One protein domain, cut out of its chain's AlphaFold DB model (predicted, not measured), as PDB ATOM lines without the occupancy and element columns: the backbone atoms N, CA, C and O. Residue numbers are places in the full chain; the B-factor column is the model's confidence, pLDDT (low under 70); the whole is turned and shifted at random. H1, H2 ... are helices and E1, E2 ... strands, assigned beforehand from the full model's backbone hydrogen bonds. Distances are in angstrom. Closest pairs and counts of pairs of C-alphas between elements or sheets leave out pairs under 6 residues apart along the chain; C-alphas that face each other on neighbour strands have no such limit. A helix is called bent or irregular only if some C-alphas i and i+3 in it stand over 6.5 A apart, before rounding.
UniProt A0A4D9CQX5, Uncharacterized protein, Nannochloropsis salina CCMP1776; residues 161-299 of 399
ATOM      1  N   LEU A 161     -24.697  -7.368 -11.310       87.69
ATOM      2  CA  LEU A 161     -24.317  -5.963 -11.322       87.69
ATOM      3  C   LEU A 161     -23.070  -5.775 -12.188       87.69
ATOM      4  O   LEU A 161     -22.126  -6.571 -12.127       87.69
ATOM      5  N   ASP A 162     -23.069  -4.717 -12.990       92.75
ATOM      6  CA  ASP A 162     -21.990  -4.452 -13.926       92.75
ATOM      7  C   ASP A 162     -21.730  -2.956 -14.087       92.75
ATOM      8  O   ASP A 162     -22.573  -2.122 -13.737       92.75
ATOM      9  N   PHE A 163     -20.549  -2.620 -14.603       95.00
ATOM     10  CA  PHE A 163     -20.010  -1.264 -14.557       95.00
ATOM     11  C   PHE A 163     -19.479  -0.844 -15.927       95.00
ATOM     12  O   PHE A 163     -18.553  -1.461 -16.451       95.00
ATOM     13  N   THR A 164     -20.017   0.243 -16.480       98.06
ATOM     14  CA  THR A 164     -19.502   0.863 -17.711       98.06
ATOM     15  C   THR A 164     -18.587   2.037 -17.365       98.06
ATOM     16  O   THR A 164     -18.990   2.918 -16.607       98.06
ATOM     17  N   LEU A 165     -17.385   2.107 -17.935       98.50
ATOM     18  CA  LEU A 165     -16.584   3.331 -17.898       98.50
ATOM     19  C   LEU A 165     -17.130   4.300 -18.943       98.50
ATOM     20  O   LEU A 165     -17.237   3.963 -20.118       98.50
ATOM     21  N   VAL A 166     -17.470   5.507 -18.512       98.31
ATOM     22  CA  VAL A 166     -18.031   6.550 -19.365       98.31
ATOM     23  C   VAL A 166     -17.067   7.718 -19.406       98.31
ATOM     24  O   VAL A 166     -16.655   8.225 -18.362       98.31
ATOM     25  N   SER A 167     -16.732   8.162 -20.613       97.62
ATOM     26  CA  SER A 167     -15.876   9.321 -20.826       97.62
ATOM     27  C   SER A 167     -16.298  10.118 -22.061       97.62
ATOM     28  O   SER A 167     -17.243   9.790 -22.783       97.62
ATOM     29  N   GLN A 168     -15.600  11.219 -22.273       96.56
ATOM     30  CA  GLN A 168     -15.722  12.106 -23.413       96.56
ATOM     31  C   GLN A 168     -14.311  12.456 -23.886       96.56
ATOM     32  O   GLN A 168     -13.389  12.497 -23.072       96.56
ATOM     33  N   SER A 169     -14.133  12.678 -25.183       96.06
ATOM     34  CA  SER A 169     -12.816  12.937 -25.758       96.06
ATOM     35  C   SER A 169     -12.885  13.848 -26.983       96.06
ATOM     36  O   SER A 169     -13.939  14.043 -27.591       96.06
ATOM     37  N   SER A 170     -11.728  14.374 -27.353       93.12
ATOM     38  CA  SER A 170     -11.448  15.149 -28.557       93.12
ATOM     39  C   SER A 170     -10.349  14.443 -29.364       93.12
ATOM     40  O   SER A 170      -9.683  13.549 -28.829       93.12
ATOM     41  N   PRO A 171     -10.118  14.808 -30.639       91.12
ATOM     42  CA  PRO A 171      -9.124  14.133 -31.475       91.12
ATOM     43  C   PRO A 171      -7.722  14.149 -30.843       91.12
ATOM     44  O   PRO A 171      -7.047  13.128 -30.825       91.12
ATOM     45  N   ASP A 172      -7.334  15.246 -30.185       90.12
ATOM     46  CA  ASP A 172      -6.048  15.383 -29.487       90.12
ATOM     47  C   ASP A 172      -5.918  14.528 -28.212       90.12
ATOM     48  O   ASP A 172      -4.857  14.512 -27.591       90.12
ATOM     49  N   ARG A 173      -6.961  13.812 -27.781       92.25
ATOM     50  CA  ARG A 173      -6.930  12.969 -26.572       92.25
ATOM     51  C   ARG A 173      -7.177  11.492 -26.842       92.25
ATOM     52  O   ARG A 173      -7.011  10.682 -25.933       92.25
ATOM     53  N   ILE A 174      -7.513  11.101 -28.075       93.31
ATOM     54  CA  ILE A 174      -7.817   9.695 -28.400       93.31
ATOM     55  C   ILE A 174      -6.619   8.756 -28.214       93.31
ATOM     56  O   ILE A 174      -6.817   7.569 -27.969       93.31
ATOM     57  N   TRP A 175      -5.392   9.281 -28.244       92.00
ATOM     58  CA  TRP A 175      -4.170   8.519 -27.978       92.00
ATOM     59  C   TRP A 175      -4.149   7.862 -26.589       92.00
ATOM     60  O   TRP A 175      -3.423   6.896 -26.390       92.00
ATOM     61  N   MET A 176      -4.969   8.324 -25.633       92.31
ATOM     62  CA  MET A 176      -5.077   7.700 -24.309       92.31
ATOM     63  C   MET A 176      -5.979   6.453 -24.292       92.31
ATOM     64  O   MET A 176      -5.934   5.683 -23.332       92.31
ATOM     65  N   LEU A 177      -6.788   6.219 -25.339       94.88
ATOM     66  CA  LEU A 177      -7.717   5.082 -25.401       94.88
ATOM     67  C   LEU A 177      -7.032   3.720 -25.208       94.88
ATOM     68  O   LEU A 177      -7.556   2.947 -24.409       94.88
ATOM     69  N   PRO A 178      -5.883   3.400 -25.845       93.94
ATOM     70  CA  PRO A 178      -5.181   2.139 -25.614       93.94
ATOM     71  C   PRO A 178      -4.905   1.890 -24.128       93.94
ATOM     72  O   PRO A 178      -5.156   0.797 -23.628       93.94
ATOM     73  N   HIS A 179      -4.478   2.920 -23.394       93.12
ATOM     74  CA  HIS A 179      -4.165   2.801 -21.971       93.12
ATOM     75  C   HIS A 179      -5.412   2.594 -21.110       93.12
ATOM     76  O   HIS A 179      -5.383   1.787 -20.184       93.12
ATOM     77  N   ILE A 180      -6.517   3.278 -21.414       95.38
ATOM     78  CA  ILE A 180      -7.795   3.070 -20.715       95.38
ATOM     79  C   ILE A 180      -8.323   1.654 -20.995       95.38
ATOM     80  O   ILE A 180      -8.732   0.951 -20.073       95.38
ATOM     81  N   CYS A 181      -8.249   1.211 -22.249       95.81
ATOM     82  CA  CYS A 181      -8.680  -0.110 -22.698       95.81
ATOM     83  C   CYS A 181      -7.900  -1.261 -22.054       95.81
ATOM     84  O   CYS A 181      -8.469  -2.309 -21.766       95.81
ATOM     85  N   GLU A 182      -6.610  -1.078 -21.792       94.56
ATOM     86  CA  GLU A 182      -5.811  -2.059 -21.055       94.56
ATOM     87  C   GLU A 182      -6.132  -2.119 -19.555       94.56
ATOM     88  O   GLU A 182      -5.808  -3.109 -18.894       94.56
ATOM     89  N   ARG A 183      -6.705  -1.046 -18.999       95.56
ATOM     90  CA  ARG A 183      -6.952  -0.899 -17.559       95.56
ATOM     91  C   ARG A 183      -8.389  -1.210 -17.155       95.56
ATOM     92  O   ARG A 183      -8.627  -1.538 -15.997       95.56
ATOM     93  N   TRP A 184      -9.338  -1.121 -18.083       97.25
ATOM     94  CA  TRP A 184     -10.748  -1.384 -17.824       97.25
ATOM     95  C   TRP A 184     -11.253  -2.582 -18.632       97.25
ATOM     96  O   TRP A 184     -11.402  -2.513 -19.851       97.25
ATOM     97  N   GLU A 185     -11.533  -3.682 -17.932       96.06
ATOM     98  CA  GLU A 185     -11.994  -4.942 -18.538       96.06
ATOM     99  C   GLU A 185     -13.491  -4.926 -18.907       96.06
ATOM    100  O   GLU A 185     -13.934  -5.738 -19.719       96.06
ATOM    101  N   GLY A 186     -14.277  -4.025 -18.305       96.12
ATOM    102  CA  GLY A 186     -15.716  -3.885 -18.550       96.12
ATOM    103  C   GLY A 186     -16.062  -3.046 -19.782       96.12
ATOM    104  O   GLY A 186     -15.172  -2.556 -20.471       96.12
ATOM    105  N   PRO A 187     -17.354  -2.807 -20.061       98.19
ATOM    106  CA  PRO A 187     -17.773  -1.929 -21.152       98.19
ATOM    107  C   PRO A 187     -17.209  -0.508 -21.009       98.19
ATOM    108  O   PRO A 187     -17.150   0.034 -19.901       98.19
ATOM    109  N   ILE A 188     -16.826   0.109 -22.128       98.56
ATOM    110  CA  ILE A 188     -16.347   1.494 -22.200       98.56
ATOM    111  C   ILE A 188     -17.196   2.252 -23.218       98.56
ATOM    112  O   ILE A 188     -17.374   1.787 -24.340       98.56
ATOM    113  N   ILE A 189     -17.677   3.442 -22.863       98.50
ATOM    114  CA  ILE A 189     -18.374   4.347 -23.780       98.50
ATOM    115  C   ILE A 189     -17.655   5.691 -23.794       98.50
ATOM    116  O   ILE A 189     -17.480   6.320 -22.749       98.50
ATOM    117  N   VAL A 190     -17.266   6.150 -24.985       98.25
ATOM    118  CA  VAL A 190     -16.615   7.453 -25.173       98.25
ATOM    119  C   VAL A 190     -17.341   8.259 -26.240       98.25
ATOM    120  O   VAL A 190     -17.407   7.849 -27.398       98.25
ATOM    121  N   ALA A 191     -17.854   9.432 -25.870       96.75
ATOM    122  CA  ALA A 191     -18.328  10.416 -26.841       96.75
ATOM    123  C   ALA A 191     -17.151  11.235 -27.383       96.75
ATOM    124  O   ALA A 191     -16.486  11.933 -26.621       96.75
ATOM    125  N   ILE A 192     -16.893  11.152 -28.690       95.06
ATOM    126  CA  ILE A 192     -15.765  11.822 -29.346       95.06
ATOM    127  C   ILE A 192     -16.278  13.045 -30.099       95.06
ATOM    128  O   ILE A 192     -17.035  12.925 -31.061       95.06
ATOM    129  N   PHE A 193     -15.860  14.231 -29.672       94.12
ATOM    130  CA  PHE A 193     -16.149  15.476 -30.371       94.12
ATOM    131  C   PHE A 193     -15.346  15.533 -31.672       94.12
ATOM    132  O   PHE A 193     -14.127  15.650 -31.649       94.12
ATOM    133  N   MET A 194     -16.018  15.456 -32.820       89.94
ATOM    134  CA  MET A 194     -15.359  15.284 -34.124       89.94
ATOM    135  C   MET A 194     -14.764  16.582 -34.698       89.94
ATOM    136  O   MET A 194     -14.297  16.602 -35.835       89.94
ATOM    137  N   HIS A 195     -14.793  17.690 -33.953       87.12
ATOM    138  CA  HIS A 195     -14.183  18.940 -34.401       87.12
ATOM    139  C   HIS A 195     -12.655  18.792 -34.453       87.12
ATOM    140  O   HIS A 195     -12.038  18.445 -33.452       87.12
ATOM    141  N   GLY A 196     -12.047  19.052 -35.616       85.50
ATOM    142  CA  GLY A 196     -10.602  18.876 -35.823       85.50
ATOM    143  C   GLY A 196     -10.160  17.430 -36.085       85.50
ATOM    144  O   GLY A 196      -8.967  17.144 -36.054       85.50
ATOM    145  N   PHE A 197     -11.097  16.512 -36.341       88.25
ATOM    146  CA  PHE A 197     -10.777  15.122 -36.669       88.25
ATOM    147  C   PHE A 197     -10.124  15.017 -38.062       88.25
ATOM    148  O   PHE A 197     -10.517  15.721 -38.995       88.25
ATOM    149  N   THR A 198      -9.126  14.145 -38.212       91.06
ATOM    150  CA  THR A 198      -8.331  13.986 -39.450       91.06
ATOM    151  C   THR A 198      -8.271  12.520 -39.883       91.06
ATOM    152  O   THR A 198      -8.584  11.626 -39.100       91.06
ATOM    153  N   ALA A 199      -7.797  12.258 -41.107       90.38
ATOM    154  CA  ALA A 199      -7.601  10.894 -41.610       90.38
ATOM    155  C   ALA A 199      -6.594  10.070 -40.777       90.38
ATOM    156  O   ALA A 199      -6.676   8.845 -40.738       90.38
ATOM    157  N   GLU A 200      -5.653  10.727 -40.093       90.56
ATOM    158  CA  GLU A 200      -4.721  10.067 -39.169       90.56
ATOM    159  C   GLU A 200      -5.444   9.570 -37.916       90.56
ATOM    160  O   GLU A 200      -5.226   8.439 -37.487       90.56
ATOM    161  N   HIS A 201      -6.368  10.371 -37.378       91.75
ATOM    162  CA  HIS A 201      -7.223   9.949 -36.272       91.75
ATOM    163  C   HIS A 201      -8.147   8.792 -36.696       91.75
ATOM    164  O   HIS A 201      -8.330   7.854 -35.923       91.75
ATOM    165  N   ASP A 202      -8.670   8.797 -37.931       89.25
ATOM    166  CA  ASP A 202      -9.443   7.664 -38.474       89.25
ATOM    167  C   ASP A 202      -8.588   6.391 -38.521       89.25
ATOM    168  O   ASP A 202      -9.013   5.328 -38.064       89.25
ATOM    169  N   ALA A 203      -7.358   6.496 -39.034       91.69
ATOM    170  CA  ALA A 203      -6.420   5.380 -39.087       91.69
ATOM    171  C   ALA A 203      -6.037   4.879 -37.684       91.69
ATOM    172  O   ALA A 203      -5.937   3.668 -37.474       91.69
ATOM    173  N   PHE A 204      -5.858   5.779 -36.715       91.50
ATOM    174  CA  PHE A 204      -5.623   5.422 -35.316       91.50
ATOM    175  C   PHE A 204      -6.805   4.633 -34.743       91.50
ATOM    176  O   PHE A 204      -6.621   3.519 -34.248       91.50
ATOM    177  N   MET A 205      -8.026   5.161 -34.874       93.06
ATOM    178  CA  MET A 205      -9.238   4.514 -34.364       93.06
ATOM    179  C   MET A 205      -9.493   3.158 -35.031       93.06
ATOM    180  O   MET A 205      -9.905   2.217 -34.359       93.06
ATOM    181  N   ALA A 206      -9.196   3.022 -36.327       91.50
ATOM    182  CA  ALA A 206      -9.326   1.760 -37.054       91.50
ATOM    183  C   ALA A 206      -8.341   0.674 -36.580       91.50
ATOM    184  O   ALA A 206      -8.636  -0.515 -36.699       91.50
ATOM    185  N   ASN A 207      -7.181   1.066 -36.045       93.25
ATOM    186  CA  ASN A 207      -6.153   0.148 -35.543       93.25
ATOM    187  C   ASN A 207      -6.217  -0.076 -34.020       93.25
ATOM    188  O   ASN A 207      -5.486  -0.921 -33.492       93.25
ATOM    189  N   LEU A 208      -7.082   0.653 -33.310       93.94
ATOM    190  CA  LEU A 208      -7.250   0.540 -31.866       93.94
ATOM    191  C   LEU A 208      -7.816  -0.837 -31.484       93.94
ATOM    192  O   LEU A 208      -8.915  -1.226 -31.878       93.94
ATOM    193  N   LYS A 209      -7.076  -1.575 -30.652       94.69
ATOM    194  CA  LYS A 209      -7.494  -2.884 -30.134       94.69
ATOM    195  C   LYS A 209      -8.210  -2.722 -28.801       94.69
ATOM    196  O   LYS A 209      -7.583  -2.765 -27.750       94.69
ATOM    197  N   CYS A 210      -9.524  -2.541 -28.858       96.44
ATOM    198  CA  CYS A 210     -10.347  -2.385 -27.665       96.44
ATOM    199  C   CYS A 210     -11.770  -2.909 -27.904       96.44
ATOM    200  O   CYS A 210     -12.663  -2.135 -28.246       96.44
ATOM    201  N   PRO A 211     -11.996  -4.231 -27.801       94.31
ATOM    202  CA  PRO A 211     -13.286  -4.840 -28.134       94.31
ATOM    203  C   PRO A 211     -14.449  -4.363 -27.249       94.31
ATOM    204  O   PRO A 211     -15.602  -4.453 -27.660       94.31
ATOM    205  N   GLN A 212     -14.155  -3.867 -26.049       95.44
ATOM    206  CA  GLN A 212     -15.130  -3.375 -25.080       95.44
ATOM    207  C   GLN A 212     -15.510  -1.895 -25.268       95.44
ATOM    208  O   GLN A 212     -16.374  -1.398 -24.546       95.44
ATOM    209  N   LEU A 213     -14.866  -1.181 -26.200       97.56
ATOM    210  CA  LEU A 213     -15.085   0.245 -26.434       97.56
ATOM    211  C   LEU A 213     -16.171   0.505 -27.479       97.56
ATOM    212  O   LEU A 213     -16.064   0.113 -28.639       97.56
ATOM    213  N   GLN A 214     -17.166   1.288 -27.078       97.38
ATOM    214  CA  GLN A 214     -18.138   1.934 -27.945       97.38
ATOM    215  C   GLN A 214     -17.790   3.421 -28.077       97.38
ATOM    216  O   GLN A 214     -17.869   4.187 -27.116       97.38
ATOM    217  N   CYS A 215     -17.435   3.850 -29.287       95.06
ATOM    218  CA  CYS A 215     -17.228   5.264 -29.593       95.06
ATOM    219  C   CYS A 215     -18.497   5.882 -30.180       95.06
ATOM    220  O   CYS A 215     -19.099   5.323 -31.097       95.06
ATOM    221  N   LEU A 216     -18.872   7.058 -29.683       94.00
ATOM    222  CA  LEU A 216     -19.979   7.855 -30.201       94.00
ATOM    223  C   LEU A 216     -19.394   9.079 -30.917       94.00
ATOM    224  O   LEU A 216     -19.016  10.039 -30.244       94.00
ATOM    225  N   PRO A 217     -19.272   9.070 -32.254       92.25
ATOM    226  CA  PRO A 217     -18.801  10.238 -32.983       92.25
ATOM    227  C   PRO A 217     -19.852  11.352 -32.908       92.25
ATOM    228  O   PRO A 217     -21.002  11.180 -33.316       92.25
ATOM    229  N   VAL A 218     -19.456  12.514 -32.394       91.00
ATOM    230  CA  VAL A 218     -20.316  13.686 -32.217       91.00
ATOM    231  C   VAL A 218     -19.940  14.738 -33.251       91.00
ATOM    232  O   VAL A 218     -18.895  15.379 -33.165       91.00
ATOM    233  N   HIS A 219     -20.811  14.914 -34.239       87.75
ATOM    234  CA  HIS A 219     -20.681  15.888 -35.325       87.75
ATOM    235  C   HIS A 219     -22.010  16.655 -35.482       87.75
ATOM    236  O   HIS A 219     -23.055  16.089 -35.136       87.75
ATOM    237  N   PRO A 220     -22.038  17.893 -36.022       82.25
ATOM    238  CA  PRO A 220     -23.276  18.656 -36.223       82.25
ATOM    239  C   PRO A 220     -24.378  17.919 -36.994       82.25
ATOM    240  O   PRO A 220     -25.556  18.200 -36.811       82.25
ATOM    241  N   SER A 221     -24.007  16.976 -37.865       80.50
ATOM    242  CA  SER A 221     -24.949  16.192 -38.674       80.50
ATOM    243  C   SER A 221     -25.628  15.043 -37.918       80.50
ATOM    244  O   SER A 221     -26.559  14.439 -38.447       80.50
ATOM    245  N   VAL A 222     -25.175  14.715 -36.705       79.38
ATOM    246  CA  VAL A 222     -25.736  13.623 -35.902       79.38
ATOM    247  C   VAL A 222     -26.894  14.169 -35.055       79.38
ATOM    248  O   VAL A 222     -26.685  15.121 -34.305       79.38
ATOM    249  N   PRO A 223     -28.107  13.577 -35.092       79.25
ATOM    250  CA  PRO A 223     -29.261  14.082 -34.335       79.25
ATOM    251  C   PRO A 223     -29.021  14.221 -32.824       79.25
ATOM    252  O   PRO A 223     -29.530  15.146 -32.188       79.25
ATOM    253  N   ALA A 224     -28.203  13.332 -32.253       74.31
ATOM    254  CA  ALA A 224     -27.817  13.356 -30.844       74.31
ATOM    255  C   ALA A 224     -27.047  14.634 -30.437       74.31
ATOM    256  O   ALA A 224     -27.071  15.033 -29.275       74.31
ATOM    257  N   SER A 225     -26.435  15.324 -31.404       79.50
ATOM    258  CA  SER A 225     -25.709  16.585 -31.217       79.50
ATOM    259  C   SER A 225     -26.613  17.816 -31.131       79.50
ATOM    260  O   SER A 225     -26.112  18.916 -30.916       79.50
ATOM    261  N   SER A 226     -27.933  17.671 -31.297       78.88
ATOM    262  CA  SER A 226     -28.894  18.790 -31.310       78.88
ATOM    263  C   SER A 226     -28.919  19.619 -30.019       78.88
ATOM    264  O   SER A 226     -29.347  20.771 -30.037       78.88
ATOM    265  N   SER A 227     -28.433  19.058 -28.908       80.75
ATOM    266  CA  SER A 227     -28.259  19.766 -27.636       80.75
ATOM    267  C   SER A 227     -27.038  20.699 -27.604       80.75
ATOM    268  O   SER A 227     -26.933  21.524 -26.698       80.75
ATOM    269  N   ILE A 228     -26.122  20.593 -28.574       83.81
ATOM    270  CA  ILE A 228     -24.899  21.396 -28.663       83.81
ATOM    271  C   ILE A 228     -25.168  22.616 -29.563       83.81
ATOM    272  O   ILE A 228     -25.434  22.437 -30.756       83.81
ATOM    273  N   PRO A 229     -25.082  23.855 -29.040       81.62
ATOM    274  CA  PRO A 229     -25.348  25.063 -29.820       81.62
ATOM    275  C   PRO A 229     -24.432  25.210 -31.040       81.62
ATOM    276  O   PRO A 229     -23.241  24.909 -30.972       81.62
ATOM    277  N   ALA A 230     -24.954  25.777 -32.132       82.88
ATOM    278  CA  ALA A 230     -24.177  26.067 -33.344       82.88
ATOM    279  C   ALA A 230     -22.927  26.929 -33.071       82.88
ATOM    280  O   ALA A 230     -21.900  26.746 -33.719       82.88
ATOM    281  N   SER A 231     -22.983  27.823 -32.077       81.69
ATOM    282  CA  SER A 231     -21.842  28.642 -31.652       81.69
ATOM    283  C   SER A 231     -20.671  27.820 -31.111       81.69
ATOM    284  O   SER A 231     -19.527  28.201 -31.326       81.69
ATOM    285  N   VAL A 232     -20.935  26.680 -30.463       82.69
ATOM    286  CA  VAL A 232     -19.883  25.765 -29.988       82.69
ATOM    287  C   VAL A 232     -19.168  25.114 -31.165       82.69
ATOM    288  O   VAL A 232     -17.953  24.993 -31.151       82.69
ATOM    289  N   TRP A 233     -19.903  24.754 -32.216       81.88
ATOM    290  CA  TRP A 233     -19.324  24.181 -33.433       81.88
ATOM    291  C   TRP A 233     -18.530  25.192 -34.264       81.88
ATOM    292  O   TRP A 233     -17.589  24.812 -34.957       81.88
ATOM    293  N   ALA A 234     -18.924  26.466 -34.206       79.00
ATOM    294  CA  ALA A 234     -18.273  27.557 -34.924       79.00
ATOM    295  C   ALA A 234     -17.037  28.116 -34.198       79.00
ATOM    296  O   ALA A 234     -16.232  28.807 -34.820       79.00
ATOM    297  N   ALA A 235     -16.886  27.851 -32.898       79.69
ATOM    298  CA  ALA A 235     -15.805  28.393 -32.086       79.69
ATOM    299  C   ALA A 235     -14.749  27.315 -31.779       79.69
ATOM    300  O   ALA A 235     -15.043  26.377 -31.040       79.69
ATOM    301  N   PRO A 236     -13.493  27.475 -32.240       71.00
ATOM    302  CA  PRO A 236     -12.452  26.454 -32.073       71.00
ATOM    303  C   PRO A 236     -12.048  26.212 -30.607       71.00
ATOM    304  O   PRO A 236     -11.480  25.174 -30.288       71.00
ATOM    305  N   ASN A 237     -12.356  27.152 -29.706       78.12
ATOM    306  CA  ASN A 237     -11.995  27.081 -28.284       78.12
ATOM    307  C   ASN A 237     -13.126  26.558 -27.385       78.12
ATOM    308  O   ASN A 237     -12.954  26.494 -26.168       78.12
ATOM    309  N   LEU A 238     -14.304  26.250 -27.939       85.62
ATOM    310  CA  LEU A 238     -15.436  25.778 -27.146       85.62
ATOM    311  C   LEU A 238     -15.520  24.256 -27.173       85.62
ATOM    312  O   LEU A 238     -15.550  23.629 -28.227       85.62
ATOM    313  N   TYR A 239     -15.619  23.672 -25.980       89.94
ATOM    314  CA  TYR A 239     -15.688  22.232 -25.796       89.94
ATOM    315  C   TYR A 239     -16.943  21.836 -24.996       89.94
ATOM    316  O   TYR A 239     -17.065  22.215 -23.826       89.94
ATOM    317  N   PRO A 240     -17.903  21.090 -25.581       91.56
ATOM    318  CA  PRO A 240     -19.206  20.831 -24.965       91.56
ATOM    319  C   PRO A 240     -19.178  19.673 -23.952       91.56
ATOM    320  O   PRO A 240     -19.991  18.752 -24.025       91.56
ATOM    321  N   VAL A 241     -18.272  19.726 -22.972       90.62
ATOM    322  CA  VAL A 241     -17.983  18.621 -22.037       90.62
ATOM    323  C   VAL A 241     -19.235  17.976 -21.426       90.62
ATOM    324  O   VAL A 241     -19.372  16.757 -21.440       90.62
ATOM    325  N   ASN A 242     -20.196  18.769 -20.944       91.44
ATOM    326  CA  ASN A 242     -21.397  18.233 -20.294       91.44
ATOM    327  C   ASN A 242     -22.360  17.562 -21.285       91.44
ATOM    328  O   ASN A 242     -22.970  16.553 -20.941       91.44
ATOM    329  N   ALA A 243     -22.479  18.078 -22.512       91.06
ATOM    330  CA  ALA A 243     -23.314  17.451 -23.534       91.06
ATOM    331  C   ALA A 243     -22.728  16.099 -23.964       91.06
ATOM    332  O   ALA A 243     -23.465  15.124 -24.085       91.06
ATOM    333  N   LEU A 244     -21.399  16.022 -24.108       94.31
ATOM    334  CA  LEU A 244     -20.694  14.781 -24.435       94.31
ATOM    335  C   LEU A 244     -20.837  13.737 -23.317       94.31
ATOM    336  O   LEU A 244     -21.143  12.582 -23.601       94.31
ATOM    337  N   ARG A 245     -20.700  14.147 -22.047       94.31
ATOM    338  CA  ARG A 245     -20.937  13.270 -20.886       94.31
ATOM    339  C   ARG A 245     -22.367  12.735 -20.870       94.31
ATOM    340  O   ARG A 245     -22.558  11.532 -20.749       94.31
ATOM    341  N   ASN A 246     -23.364  13.605 -21.035       93.56
ATOM    342  CA  ASN A 246     -24.770  13.196 -21.053       93.56
ATOM    343  C   ASN A 246     -25.071  12.223 -22.201       93.56
ATOM    344  O   ASN A 246     -25.790  11.246 -21.997       93.56
ATOM    345  N   LEU A 247     -24.499  12.462 -23.384       93.19
ATOM    346  CA  LEU A 247     -24.634  11.565 -24.528       93.19
ATOM    347  C   LEU A 247     -24.036  10.184 -24.234       93.19
ATOM    348  O   LEU A 247     -24.705   9.173 -24.430       93.19
ATOM    349  N   ALA A 248     -22.811  10.132 -23.710       95.44
ATOM    350  CA  ALA A 248     -22.163   8.873 -23.363       95.44
ATOM    351  C   ALA A 248     -22.924   8.111 -22.257       95.44
ATOM    352  O   ALA A 248     -23.114   6.902 -22.365       95.44
ATOM    353  N   ILE A 249     -23.442   8.815 -21.240       95.94
ATOM    354  CA  ILE A 249     -24.288   8.225 -20.187       95.94
ATOM    355  C   ILE A 249     -25.576   7.634 -20.776       95.94
ATOM    356  O   ILE A 249     -26.019   6.580 -20.332       95.94
ATOM    357  N   SER A 250     -26.176   8.279 -21.782       95.38
ATOM    358  CA  SER A 250     -27.440   7.811 -22.369       95.38
ATOM    359  C   SER A 250     -27.340   6.461 -23.093       95.38
ATOM    360  O   SER A 250     -28.361   5.804 -23.288       95.38
ATOM    361  N   GLU A 251     -26.125   6.023 -23.431       95.69
ATOM    362  CA  GLU A 251     -25.850   4.729 -24.065       95.69
ATOM    363  C   GLU A 251     -25.454   3.627 -23.061       95.69
ATOM    364  O   GLU A 251     -25.282   2.470 -23.449       95.69
ATOM    365  N   VAL A 252     -25.334   3.946 -21.763       96.06
ATOM    366  CA  VAL A 252     -25.005   2.967 -20.715       96.06
ATOM    367  C   VAL A 252     -26.103   1.909 -20.612       96.06
ATOM    368  O   VAL A 252     -27.282   2.225 -20.462       96.06
ATOM    369  N   ARG A 253     -25.701   0.631 -20.650       95.19
ATOM    370  CA  ARG A 253     -26.611  -0.523 -20.502       95.19
ATOM    371  C   ARG A 253     -26.375  -1.361 -19.250       95.19
ATOM    372  O   ARG A 253     -27.160  -2.261 -18.972       95.19
ATOM    373  N   THR A 254     -25.301  -1.089 -18.520       93.75
ATOM    374  CA  THR A 254     -25.008  -1.726 -17.234       93.75
ATOM    375  C   THR A 254     -25.768  -1.042 -16.099       93.75
ATOM    376  O   THR A 254     -26.309   0.049 -16.271       93.75
ATOM    377  N   THR A 255     -25.795  -1.660 -14.916       91.81
ATOM    378  CA  THR A 255     -26.505  -1.102 -13.752       91.81
ATOM    379  C   THR A 255     -25.821   0.135 -13.176       91.81
ATOM    380  O   THR A 255     -26.491   1.010 -12.636       91.81
ATOM    381  N   HIS A 256     -24.498   0.225 -13.313       93.81
ATOM    382  CA  HIS A 256     -23.694   1.336 -12.820       93.81
ATOM    383  C   HIS A 256     -22.769   1.868 -13.912       93.81
ATOM    384  O   HIS A 256     -22.436   1.165 -14.869       93.81
ATOM    385  N   PHE A 257     -22.291   3.096 -13.733       96.00
ATOM    386  CA  PHE A 257     -21.239   3.661 -14.564       96.00
ATOM    387  C   PHE A 257     -20.209   4.419 -13.729       96.00
ATOM    388  O   PHE A 257     -20.528   5.009 -12.698       96.00
ATOM    389  N   LEU A 258     -18.967   4.416 -14.205       96.56
ATOM    390  CA  LEU A 258     -17.880   5.240 -13.702       96.56
ATOM    391  C   LEU A 258     -17.651   6.381 -14.697       96.56
ATOM    392  O   LEU A 258     -17.117   6.161 -15.781       96.56
ATOM    393  N   LEU A 259     -18.065   7.595 -14.333       95.44
ATOM    394  CA  LEU A 259     -17.838   8.785 -15.149       95.44
ATOM    395  C   LEU A 259     -16.434   9.340 -14.894       95.44
ATOM    396  O   LEU A 259     -16.125   9.744 -13.773       95.44
ATOM    397  N   THR A 260     -15.605   9.395 -15.931       94.06
ATOM    398  CA  THR A 260     -14.226   9.907 -15.873       94.06
ATOM    399  C   THR A 260     -13.955  10.839 -17.045       94.06
ATOM    400  O   THR A 260     -14.602  10.741 -18.084       94.06
ATOM    401  N   ASP A 261     -13.016  11.770 -16.877       91.12
ATOM    402  CA  ASP A 261     -12.444  12.494 -18.013       91.12
ATOM    403  C   ASP A 261     -11.355  11.650 -18.675       91.12
ATOM    404  O   ASP A 261     -10.769  10.780 -18.037       91.12
ATOM    405  N   MET A 262     -11.069  11.915 -19.950       92.69
ATOM    406  CA  MET A 262     -10.107  11.139 -20.743       92.69
ATOM    407  C   MET A 262      -8.701  11.069 -20.124       92.69
ATOM    408  O   MET A 262      -7.999  10.069 -20.262       92.69
ATOM    409  N   ASP A 263      -8.322  12.115 -19.390       89.00
ATOM    410  CA  ASP A 263      -7.025  12.239 -18.722       89.00
ATOM    411  C   ASP A 263      -6.937  11.426 -17.408       89.00
ATOM    412  O   ASP A 263      -5.877  11.375 -16.786       89.00
ATOM    413  N   LEU A 264      -8.034  10.799 -16.961       91.81
ATOM    414  CA  LEU A 264      -8.081   9.976 -15.752       91.81
ATOM    415  C   LEU A 264      -8.091   8.495 -16.111       91.81
ATOM    416  O   LEU A 264      -9.070   7.966 -16.635       91.81
ATOM    417  N   TRP A 265      -6.998   7.807 -15.795       93.00
ATOM    418  CA  TRP A 265      -6.861   6.391 -16.108       93.00
ATOM    419  C   TRP A 265      -7.217   5.547 -14.887       93.00
ATOM    420  O   TRP A 265      -6.624   5.742 -13.821       93.00
ATOM    421  N   PRO A 266      -8.183   4.621 -15.002       95.06
ATOM    422  CA  PRO A 266      -8.585   3.798 -13.872       95.06
ATOM    423  C   PRO A 266      -7.450   2.851 -13.477       95.06
ATOM    424  O   PRO A 266      -6.669   2.412 -14.319       95.06
ATOM    425  N   SER A 267      -7.384   2.474 -12.201       94.00
ATOM    426  CA  SER A 267      -6.532   1.352 -11.802       94.00
ATOM    427  C   SER A 267      -6.984   0.074 -12.512       94.00
ATOM    428  O   SER A 267      -8.186  -0.200 -12.570       94.00
ATOM    429  N   ARG A 268      -6.022  -0.764 -12.929       94.94
ATOM    430  CA  ARG A 268      -6.283  -2.114 -13.464       94.94
ATOM    431  C   ARG A 268      -7.113  -2.975 -12.503       94.94
ATOM    432  O   ARG A 268      -7.810  -3.889 -12.924       94.94
ATOM    433  N   ARG A 269      -7.063  -2.678 -11.198       92.12
ATOM    434  CA  ARG A 269      -7.788  -3.409 -10.150       92.12
ATOM    435  C   ARG A 269      -9.201  -2.890  -9.881       92.12
ATOM    436  O   ARG A 269      -9.948  -3.559  -9.173       92.12
ATOM    437  N   LEU A 270      -9.591  -1.729 -10.413       92.88
ATOM    438  CA  LEU A 270     -10.855  -1.088 -10.038       92.88
ATOM    439  C   LEU A 270     -12.077  -1.873 -10.525       92.88
ATOM    440  O   LEU A 270     -12.971  -2.154  -9.732       92.88
ATOM    441  N   TYR A 271     -12.118  -2.256 -11.800       94.44
ATOM    442  CA  TYR A 271     -13.222  -3.053 -12.341       94.44
ATOM    443  C   TYR A 271     -13.388  -4.413 -11.634       94.44
ATOM    444  O   TYR A 271     -14.484  -4.670 -11.127       94.44
ATOM    445  N   PRO A 272     -12.348  -5.271 -11.513       91.44
ATOM    446  CA  PRO A 272     -12.498  -6.548 -10.816       91.44
ATOM    447  C   PRO A 272     -12.858  -6.371  -9.335       91.44
ATOM    448  O   PRO A 272     -13.626  -7.174  -8.809       91.44
ATOM    449  N   LEU A 273     -12.390  -5.302  -8.677       87.94
ATOM    450  CA  LEU A 273     -12.824  -4.957  -7.323       87.94
ATOM    451  C   LEU A 273     -14.323  -4.632  -7.283       87.94
ATOM    452  O   LEU A 273     -15.042  -5.210  -6.478       87.94
ATOM    453  N   LEU A 274     -14.829  -3.768  -8.166       89.25
ATOM    454  CA  LEU A 274     -16.260  -3.446  -8.230       89.25
ATOM    455  C   LEU A 274     -17.111  -4.696  -8.499       89.25
ATOM    456  O   LEU A 274     -18.121  -4.912  -7.829       89.25
ATOM    457  N   LYS A 275     -16.672  -5.571  -9.413       88.88
ATOM    458  CA  LYS A 275     -17.316  -6.872  -9.645       88.88
ATOM    459  C   LYS A 275     -17.318  -7.726  -8.384       88.88
ATOM    460  O   LYS A 275     -18.378  -8.230  -8.025       88.88
ATOM    461  N   HIS A 276     -16.186  -7.834  -7.691       85.06
ATOM    462  CA  HIS A 276     -16.076  -8.586  -6.445       85.06
ATOM    463  C   HIS A 276     -17.054  -8.063  -5.381       85.06
ATOM    464  O   HIS A 276     -17.909  -8.823  -4.925       85.06
ATOM    465  N   LEU A 277     -17.012  -6.757  -5.084       81.69
ATOM    466  CA  LEU A 277     -17.861  -6.095  -4.082       81.69
ATOM    467  C   LEU A 277     -19.354  -6.183  -4.398       81.69
ATOM    468  O   LEU A 277     -20.194  -6.227  -3.500       81.69
ATOM    469  N   SER A 278     -19.684  -6.195  -5.686       81.94
ATOM    470  CA  SER A 278     -21.061  -6.297  -6.157       81.94
ATOM    471  C   SER A 278     -21.570  -7.743  -6.219       81.94
ATOM    472  O   SER A 278     -22.782  -7.955  -6.199       81.94
ATOM    473  N   SER A 279     -20.690  -8.751  -6.264       76.81
ATOM    474  CA  SER A 279     -21.064 -10.164  -6.399       76.81
ATOM    475  C   SER A 279     -21.633 -10.745  -5.095       76.81
ATOM    476  O   SER A 279     -21.252 -10.387  -3.984       76.81
ATOM    477  N   LYS A 280     -22.625 -11.633  -5.207       60.72
ATOM    478  CA  LYS A 280     -23.497 -12.046  -4.096       60.72
ATOM    479  C   LYS A 280     -23.083 -13.412  -3.534       60.72
ATOM    480  O   LYS A 280     -23.551 -14.416  -4.065       60.72
ATOM    481  N   ARG A 281     -22.289 -13.483  -2.448       51.69
ATOM    482  CA  ARG A 281     -22.411 -14.558  -1.423       51.69
ATOM    483  C   ARG A 281     -21.561 -14.442  -0.153       51.69
ATOM    484  O   ARG A 281     -21.377 -15.456   0.514       51.69
ATOM    485  N   GLU A 282     -21.144 -13.261   0.269       48.34
ATOM    486  CA  GLU A 282     -20.977 -13.076   1.707       48.34
ATOM    487  C   GLU A 282     -22.184 -12.319   2.225       48.34
ATOM    488  O   GLU A 282     -22.569 -11.272   1.708       48.34
ATOM    489  N   ILE A 283     -22.825 -12.907   3.235       47.56
ATOM    490  CA  ILE A 283     -23.568 -12.157   4.239       47.56
ATOM    491  C   ILE A 283     -22.516 -11.247   4.863       47.56
ATOM    492  O   ILE A 283     -21.920 -11.576   5.890       47.56
ATOM    493  N   ASP A 284     -22.191 -10.162   4.174       48.19
ATOM    494  CA  ASP A 284     -21.317  -9.171   4.735       48.19
ATOM    495  C   ASP A 284     -22.108  -8.572   5.888       48.19
ATOM    496  O   ASP A 284     -23.170  -7.974   5.707       48.19
ATOM    497  N   ARG A 285     -21.602  -8.757   7.107       50.22
ATOM    498  CA  ARG A 285     -22.168  -8.123   8.300       50.22
ATOM    499  C   ARG A 285     -22.189  -6.589   8.168       50.22
ATOM    500  O   ARG A 285     -22.784  -5.940   9.022       50.22
ATOM    501  N   ARG A 286     -21.542  -6.028   7.133       57.25
ATOM    502  CA  ARG A 286     -21.398  -4.597   6.843       57.25
ATOM    503  C   ARG A 286     -22.306  -4.067   5.722       57.25
ATOM    504  O   ARG A 286     -22.381  -2.854   5.573       57.25
ATOM    505  N   GLY A 287     -23.024  -4.912   4.975       59.53
ATOM    506  CA  GLY A 287     -24.007  -4.449   3.983       59.53
ATOM    507  C   GLY A 287     -23.424  -3.872   2.675       59.53
ATOM    508  O   GLY A 287     -23.982  -2.942   2.086       59.53
ATOM    509  N   THR A 288     -22.268  -4.367   2.219       68.19
ATOM    510  CA  THR A 288     -21.571  -3.822   1.036       68.19
ATOM    511  C   THR A 288     -22.375  -3.974  -0.260       68.19
ATOM    512  O   THR A 288     -22.424  -3.039  -1.058       68.19
ATOM    513  N   ARG A 289     -23.080  -5.095  -0.474       71.62
ATOM    514  CA  ARG A 289     -23.911  -5.268  -1.680       71.62
ATOM    515  C   ARG A 289     -25.101  -4.307  -1.686       71.62
ATOM    516  O   ARG A 289     -25.471  -3.809  -2.743       71.62
ATOM    517  N   GLU A 290     -25.684  -4.029  -0.527       74.44
ATOM    518  CA  GLU A 290     -26.793  -3.093  -0.349       74.44
ATOM    519  C   GLU A 290     -26.409  -1.682  -0.802       74.44
ATOM    520  O   GLU A 290     -27.255  -0.972  -1.340       74.44
ATOM    521  N   THR A 291     -25.125  -1.319  -0.690       77.12
ATOM    522  CA  THR A 291     -24.596  -0.046  -1.208       77.12
ATOM    523  C   THR A 291     -24.809   0.088  -2.719       77.12
ATOM    524  O   THR A 291     -25.156   1.164  -3.185       77.12
ATOM    525  N   PHE A 292     -24.673  -0.997  -3.487       83.81
ATOM    526  CA  PHE A 292     -24.905  -0.999  -4.939       83.81
ATOM    527  C   PHE A 292     -26.382  -1.167  -5.330       83.81
ATOM    528  O   PHE A 292     -26.723  -1.138  -6.509       83.81
ATOM    529  N   LEU A 293     -27.268  -1.417  -4.363       84.19
ATOM    530  CA  LEU A 293     -28.706  -1.555  -4.608       84.19
ATOM    531  C   LEU A 293     -29.480  -0.282  -4.259       84.19
ATOM    532  O   LEU A 293     -30.620  -0.131  -4.695       84.19
ATOM    533  N   ASP A 294     -28.887   0.619  -3.477       84.56
ATOM    534  CA  ASP A 294     -29.469   1.918  -3.167       84.56
ATOM    535  C   ASP A 294     -29.156   2.919  -4.299       84.56
ATOM    536  O   ASP A 294     -28.003   3.321  -4.468       84.56
ATOM    537  N   PRO A 295     -30.168   3.373  -5.066       83.06
ATOM    538  CA  PRO A 295     -29.971   4.273  -6.202       83.06
ATOM    539  C   PRO A 295     -29.504   5.681  -5.801       83.06
ATOM    540  O   PRO A 295     -29.219   6.499  -6.675       83.06
ATOM    541  N   LEU A 296     -29.474   6.002  -4.502       83.69
ATOM    542  CA  LEU A 296     -28.978   7.276  -3.981       83.69
ATOM    543  C   LEU A 296     -27.520   7.205  -3.511       83.69
ATOM    544  O   LEU A 296     -26.962   8.236  -3.128       83.69
ATOM    545  N   GLN A 297     -26.901   6.023  -3.531       83.12
ATOM    546  CA  GLN A 297     -25.492   5.867  -3.185       83.12
ATOM    547  C   GLN A 297     -24.597   6.193  -4.375       83.12
ATOM    548  O   GLN A 297     -24.893   5.884  -5.528       83.12
ATOM    549  N   ALA A 298     -23.455   6.798  -4.069       85.56
ATOM    550  CA  ALA A 298     -22.388   7.037  -5.022       85.56
ATOM    551  C   ALA A 298     -21.057   6.629  -4.395       85.56
ATOM    552  O   ALA A 298     -20.826   6.839  -3.203       85.56
ATOM    553  N   LEU A 299     -20.165   6.076  -5.214       86.75
ATOM    554  CA  LEU A 299     -18.809   5.749  -4.799       86.75
ATOM    555  C   LEU A 299     -17.863   6.887  -5.166       86.75
ATOM    556  O   LEU A 299     -17.894   7.410  -6.280       86.75
TER     557      LEU A 299
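What this domain is: This is residues 161 to 299 of the 399 residues of an uncharacterized protein of Nannochloropsis salina CCMP1776 (UniProt A0A4D9CQX5). A small twisted sheet of four parallel strands sits in the middle, with H1 over one face and H5 over the other. The body is drawn out at both ends: H3 and H4 lie past the ends of the strands, while H6 packs by the start of E1, and the loop of residues 282 to 287 sticks out beyond it. The 139 printed residues hold seven named helices and four named strands in the order E1 H1 E2 H2 E3 H3 H4 H5 E4 H6 H7. The sheet's order is E3 E2 E1 E4, and the class is mixed, helices and strands. The whole is only just compact, close to loose, with a radius of gyration of the C-alphas of 16.9 A, and elongated, spanning 56 by 31 by 21 A.

How they stand to each other: Start at inner strand E1, residues 163 to 169. Beside it is E2, residues 188 to 193, with N 189 and O 165 2.8 A apart; next comes edge strand E3, residues 213 to 218, with N 214 and O 188 2.8 A apart. On the other side of E1 find E4, residues 256 to 259, with N 166 and O 258 2.8 A apart. The sheet is only just strongly twisted, its C-alphas up to 4.3 A off the best plane. H1, residues 171 to 183, lies over E2 at a height over the sheet of 9.2 A and runs along the strands. On the opposite face, H5, residues 241 to 250, has a height over the sheet of 6.5 A; its closest C-alpha to E2 is Ala 248, 5.4 A from that of Ala 191. E1, H1, E2 and E2, H2, E3, with H2 at residues 199 to 207, are strand-helix-strand units, parallel neighbour strands joined through a helix, with right-handed crossovers. H1 and H2 are close but not clearly touching, Pro 171 to His 201 being their closest C-alphas at 6.6 A. H3, residues 223 to 227, only grazes the sheet with residues 224 to 225; H4, residues 230 to 234, is not on it. H6, residues 270 to 278, is on the sheet and touches H7, residues 288 to 291, the closest C-alphas being Ser 278 and Arg 289 at 5.4 A. Every O i to N i+4 pair is within hydrogen-bond range in H2, H4, H5 and H6, but 4 of 9 in H1 and 0 of 1 in H3, whose O i to N i+3 pairs number 7 of 10 and 1 of 2; H7 is too short for such a pair.

Where its parts are: Find C-alpha 163 at (-20.010, -1.264, -14.557); E1 runs 19.5 A from there to C-alpha 169. H1 covers 20.6 A and is irregular, C-alphas 172 and 175 being 7.3 A apart; H3 is irregular too, C-alphas 224 and 227 being 7.2 A apart. E2 covers 16.2 A, E3 15.5 A and H5 14.4 A. H7 ends at C-alpha 291, (-24.596, -0.046, -1.208).

The domain as a whole: The two C-alphas farthest apart, Ala 234 and Arg 285, are 56.2 A apart. The printed part has no cut and no long link. The mean pLDDT of the printed part is 87.9; look at residues 280 to 288 for values under 70.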